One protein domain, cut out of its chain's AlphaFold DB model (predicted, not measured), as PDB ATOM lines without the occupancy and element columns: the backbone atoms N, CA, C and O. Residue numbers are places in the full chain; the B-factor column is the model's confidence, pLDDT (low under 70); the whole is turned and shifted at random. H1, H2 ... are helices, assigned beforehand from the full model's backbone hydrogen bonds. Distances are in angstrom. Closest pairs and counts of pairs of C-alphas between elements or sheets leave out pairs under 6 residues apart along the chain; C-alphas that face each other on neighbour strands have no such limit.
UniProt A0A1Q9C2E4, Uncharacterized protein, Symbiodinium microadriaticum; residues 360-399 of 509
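What this domain is: This is residues 360 to 399 of the 509 residues of an uncharacterized protein of Symbiodinium microadriaticum (UniProt A0A1Q9C2E4). A long, nearly straight helix, H1, meets a short helix, H2, at their ends, and the two make an L with H1 as the long arm. Most of both arms stands free, with no core between them. The printed part has 40 residues with two named helices, H1 then H2, and no named strand, and its class is all helix. It is extended, with a radius of gyration of the C-alphas of 15.3 A and spans of 46 by 20 by 6 A.

How they stand to each other: H1, residues 360 to 386, and H2, residues 388 to 399, are close but not clearly touching, with 1 pair of C-alphas within 8 A. The closest C-alphas are those of Ala 384 and Glu 391, 6.4 A apart. Their lines are about perpendicular, at 76 degrees. In H1 and H2 every O i to N i+4 pair is within hydrogen-bond range.

Where its parts are: H1 is 39.0 A long from C-alpha 360 at (169.062, 95.097, 111.612) to C-alpha 386 at (188.342, 120.327, 134.213). H2 is 16.5 A long and ends with C-alpha 399 at (170.513, 132.430, 136.583).

The domain as a whole: The two C-alphas farthest apart are those of Asp 360 and Arg 396, 46.0 A. The link from H1 to H2 is tight, with 1 residue between them. The printed part has no cut. Its mean pLDDT is 87.2, and no printed residue is under 70.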
ATOM      1  N   ASP A 360     167.703  95.022 111.055       81.94
ATOM      2  CA  ASP A 360     169.062  95.097 111.612       81.94
ATOM      3  C   ASP A 360     169.730  96.466 111.368       81.94
ATOM      4  O   ASP A 360     170.510  96.954 112.183       81.94
ATOM      5  N   ALA A 361     169.422  97.118 110.240       77.75
ATOM      6  CA  ALA A 361     169.989  98.423 109.896       77.75
ATOM      7  C   ALA A 361     169.386  99.579 110.713       77.75
ATOM      8  O   ALA A 361     170.089 100.547 110.998       77.75
ATOM      9  N   VAL A 362     168.102  99.489 111.079       83.06
ATOM     10  CA  VAL A 362     167.443 100.491 111.931       83.06
ATOM     11  C   VAL A 362     167.926 100.346 113.370       83.06
ATOM     12  O   VAL A 362     168.299 101.341 113.981       83.06
ATOM     13  N   GLU A 363     168.032  99.115 113.870       86.81
ATOM     14  CA  GLU A 363     168.555  98.842 115.213       86.81
ATOM     15  C   GLU A 363     170.029  99.266 115.346       86.81
ATOM     16  O   GLU A 363     170.418  99.891 116.332       86.81
ATOM     17  N   ALA A 364     170.846  99.044 114.309       86.75
ATOM     18  CA  ALA A 364     172.223  99.536 114.272       86.75
ATOM     19  C   ALA A 364     172.319 101.074 114.229       86.75
ATOM     20  O   ALA A 364     173.266 101.644 114.775       86.75
ATOM     21  N   ALA A 365     171.363 101.756 113.588       87.00
ATOM     22  CA  ALA A 365     171.320 103.217 113.558       87.00
ATOM     23  C   ALA A 365     170.919 103.798 114.923       87.00
ATOM     24  O   ALA A 365     171.573 104.724 115.399       87.00
ATOM     25  N   GLU A 366     169.917 103.215 115.584       92.12
ATOM     26  CA  GLU A 366     169.509 103.608 116.939       92.12
ATOM     27  C   GLU A 366     170.631 103.360 117.961       92.12
ATOM     28  O   GLU A 366     170.908 104.217 118.803       92.12
ATOM     29  N   ALA A 367     171.355 102.240 117.844       91.69
ATOM     30  CA  ALA A 367     172.520 101.958 118.682       91.69
ATOM     31  C   ALA A 367     173.659 102.976 118.470       91.69
ATOM     32  O   ALA A 367     174.278 103.426 119.437       91.69
ATOM     33  N   ALA A 368     173.910 103.385 117.223       91.75
ATOM     34  CA  ALA A 368     174.923 104.392 116.913       91.75
ATOM     35  C   ALA A 368     174.545 105.787 117.442       91.75
ATOM     36  O   ALA A 368     175.407 106.512 117.940       91.75
ATOM     37  N   GLU A 369     173.267 106.168 117.375       92.25
ATOM     38  CA  GLU A 369     172.789 107.425 117.963       92.25
ATOM     39  C   GLU A 369     172.928 107.424 119.492       92.25
ATOM     40  O   GLU A 369     173.402 108.409 120.066       92.25
ATOM     41  N   ALA A 370     172.615 106.301 120.149       94.06
ATOM     42  CA  ALA A 370     172.792 106.145 121.592       94.06
ATOM     43  C   ALA A 370     174.268 106.251 122.023       94.06
ATOM     44  O   ALA A 370     174.575 106.879 123.042       94.06
ATOM     45  N   GLU A 371     175.197 105.696 121.239       93.56
ATOM     46  CA  GLU A 371     176.638 105.796 121.503       93.56
ATOM     47  C   GLU A 371     177.140 107.245 121.372       93.56
ATOM     48  O   GLU A 371     177.879 107.735 122.230       93.56
ATOM     49  N   VAL A 372     176.680 107.984 120.355       90.75
ATOM     50  CA  VAL A 372     177.020 109.408 120.187       90.75
ATOM     51  C   VAL A 372     176.481 110.249 121.347       90.75
ATOM     52  O   VAL A 372     177.186 111.132 121.848       90.75
ATOM     53  N   GLU A 373     175.259 109.980 121.815       93.81
ATOM     54  CA  GLU A 373     174.689 110.679 122.969       93.81
ATOM     55  C   GLU A 373     175.472 110.383 124.261       93.81
ATOM     56  O   GLU A 373     175.711 111.295 125.061       93.81
ATOM     57  N   ALA A 374     175.928 109.140 124.450       94.56
ATOM     58  CA  ALA A 374     176.769 108.750 125.581       94.56
ATOM     59  C   ALA A 374     178.126 109.476 125.565       94.56
ATOM     60  O   ALA A 374     178.519 110.054 126.582       94.56
ATOM     61  N   ILE A 375     178.789 109.546 124.406       90.25
ATOM     62  CA  ILE A 375     180.061 110.268 124.237       90.25
ATOM     63  C   ILE A 375     179.883 111.766 124.519       90.25
ATOM     64  O   ILE A 375     180.699 112.372 125.216       90.25
ATOM     65  N   MET A 376     178.801 112.384 124.028       91.50
ATOM     66  CA  MET A 376     178.532 113.799 124.310       91.50
ATOM     67  C   MET A 376     178.267 114.062 125.796       91.50
ATOM     68  O   MET A 376     178.735 115.070 126.328       91.50
ATOM     69  N   LYS A 377     177.549 113.165 126.485       94.56
ATOM     70  CA  LYS A 377     177.324 113.264 127.935       94.56
ATOM     71  C   LYS A 377     178.632 113.134 128.720       94.56
ATOM     72  O   LYS A 377     178.858 113.927 129.635       94.56
ATOM     73  N   GLU A 378     179.508 112.204 128.346       92.25
ATOM     74  CA  GLU A 378     180.813 112.032 128.996       92.25
ATOM     75  C   GLU A 378     181.720 113.258 128.797       92.25
ATOM     76  O   GLU A 378     182.332 113.743 129.749       92.25
ATOM     77  N   GLU A 379     181.755 113.830 127.592       88.62
ATOM     78  CA  GLU A 379     182.540 115.033 127.294       88.62
ATOM     79  C   GLU A 379     182.045 116.259 128.082       88.62
ATOM     80  O   GLU A 379     182.846 117.061 128.572       88.62
ATOM     81  N   VAL A 380     180.728 116.403 128.265       87.00
ATOM     82  CA  VAL A 380     180.157 117.453 129.125       87.00
ATOM     83  C   VAL A 380     180.598 117.266 130.580       87.00
ATOM     84  O   VAL A 380     180.993 118.243 131.218       87.00
ATOM     85  N   LEU A 381     180.608 116.032 131.090       88.25
ATOM     86  CA  LEU A 381     181.079 115.732 132.447       88.25
ATOM     87  C   LEU A 381     182.586 115.981 132.611       88.25
ATOM     88  O   LEU A 381     183.001 116.565 133.611       88.25
ATOM     89  N   ARG A 382     183.411 115.624 131.619       84.50
ATOM     90  CA  ARG A 382     184.855 115.921 131.635       84.50
ATOM     91  C   ARG A 382     185.131 117.418 131.636       84.50
ATOM     92  O   ARG A 382     185.964 117.882 132.410       84.50
ATOM     93  N   ARG A 383     184.397 118.201 130.838       74.69
ATOM     94  CA  ARG A 383     184.510 119.670 130.853       74.69
ATOM     95  C   ARG A 383     184.063 120.282 132.177       74.69
ATOM     96  O   ARG A 383     184.659 121.266 132.603       74.69
ATOM     97  N   ALA A 384     183.052 119.706 132.827       74.69
ATOM     98  CA  ALA A 384     182.613 120.139 134.152       74.69
ATOM     99  C   ALA A 384     183.681 119.887 135.234       74.69
ATOM    100  O   ALA A 384     183.852 120.712 136.128       74.69
ATOM    101  N   LEU A 385     184.419 118.777 135.128       85.00
ATOM    102  CA  LEU A 385     185.523 118.423 136.028       85.00
ATOM    103  C   LEU A 385     186.783 119.274 135.811       85.00
ATOM    104  O   LEU A 385     187.451 119.619 136.782       85.00
ATOM    105  N   LEU A 386     187.107 119.612 134.560       82.12
ATOM    106  CA  LEU A 386     188.342 120.327 134.213       82.12
ATOM    107  C   LEU A 386     188.281 121.845 134.465       82.12
ATOM    108  O   LEU A 386     189.327 122.455 134.661       82.12
ATOM    109  N   ASP A 387     187.090 122.461 134.478       86.31
ATOM    110  CA  ASP A 387     186.923 123.911 134.690       86.31
ATOM    111  C   ASP A 387     185.720 124.241 135.607       86.31
ATOM    112  O   ASP A 387     184.654 124.685 135.144       86.31
ATOM    113  N   PRO A 388     185.866 124.038 136.932       85.50
ATOM    114  CA  PRO A 388     184.795 124.300 137.894       85.50
ATOM    115  C   PRO A 388     184.398 125.787 137.954       85.50
ATOM    116  O   PRO A 388     183.240 126.119 138.237       85.50
ATOM    117  N   GLU A 389     185.320 126.706 137.649       84.38
ATOM    118  CA  GLU A 389     185.056 128.146 137.679       84.38
ATOM    119  C   GLU A 389     184.270 128.619 136.444       84.38
ATOM    120  O   GLU A 389     183.316 129.407 136.565       84.38
ATOM    121  N   GLY A 390     184.589 128.089 135.261       84.75
ATOM    122  CA  GLY A 390     183.842 128.337 134.031       84.75
ATOM    123  C   GLY A 390     182.396 127.851 134.112       84.75
ATOM    124  O   GLY A 390     181.475 128.562 133.687       84.75
ATOM    125  N   GLU A 391     182.149 126.692 134.730       80.00
ATOM    126  CA  GLU A 391     180.789 126.235 135.041       80.00
ATOM    127  C   GLU A 391     180.061 127.156 136.022       80.00
ATOM    128  O   GLU A 391     178.921 127.557 135.760       80.00
ATOM    129  N   ALA A 392     180.710 127.554 137.120       81.81
ATOM    130  CA  ALA A 392     180.123 128.482 138.083       81.81
ATOM    131  C   ALA A 392     179.766 129.829 137.427       81.81
ATOM    132  O   ALA A 392     178.732 130.438 137.722       81.81
ATOM    133  N   ARG A 393     180.583 130.307 136.480       88.38
ATOM    134  CA  ARG A 393     180.280 131.498 135.675       88.38
ATOM    135  C   ARG A 393     179.078 131.274 134.750       88.38
ATOM    136  O   ARG A 393     178.183 132.122 134.736       88.38
ATOM    137  N   ARG A 394     179.001 130.144 134.037       84.00
ATOM    138  CA  ARG A 394     177.850 129.791 133.179       84.00
ATOM    139  C   ARG A 394     176.546 129.707 133.976       84.00
ATOM    140  O   ARG A 394     175.553 130.303 133.560       84.00
ATOM    141  N   ARG A 395     176.557 129.077 135.158       88.56
ATOM    142  CA  ARG A 395     175.393 129.012 136.063       88.56
ATOM    143  C   ARG A 395     174.950 130.399 136.525       88.56
ATOM    144  O   ARG A 395     173.763 130.705 136.465       88.56
ATOM    145  N   ARG A 396     175.887 131.284 136.890       90.31
ATOM    146  CA  ARG A 396     175.574 132.685 137.241       90.31
ATOM    147  C   ARG A 396     174.949 133.452 136.072       90.31
ATOM    148  O   ARG A 396     174.019 134.225 136.284       90.31
ATOM    149  N   VAL A 397     175.420 133.242 134.842       88.81
ATOM    150  CA  VAL A 397     174.854 133.892 133.646       88.81
ATOM    151  C   VAL A 397     173.458 133.358 133.323       88.81
ATOM    152  O   VAL A 397     172.558 134.156 133.065       88.81
ATOM    153  N   LEU A 398     173.249 132.041 133.373       87.69
ATOM    154  CA  LEU A 398     171.936 131.433 133.146       87.69
ATOM    155  C   LEU A 398     170.926 131.833 134.227       87.69
ATOM    156  O   LEU A 398     169.797 132.167 133.886       87.69
ATOM    157  N   ALA A 399     171.344 131.917 135.494       85.81
ATOM    158  CA  ALA A 399     170.513 132.430 136.583       85.81
ATOM    159  C   ALA A 399     170.129 133.908 136.379       85.81
ATOM    160  O   ALA A 399     168.988 134.297 136.617       85.81
TER     161      ALA A 399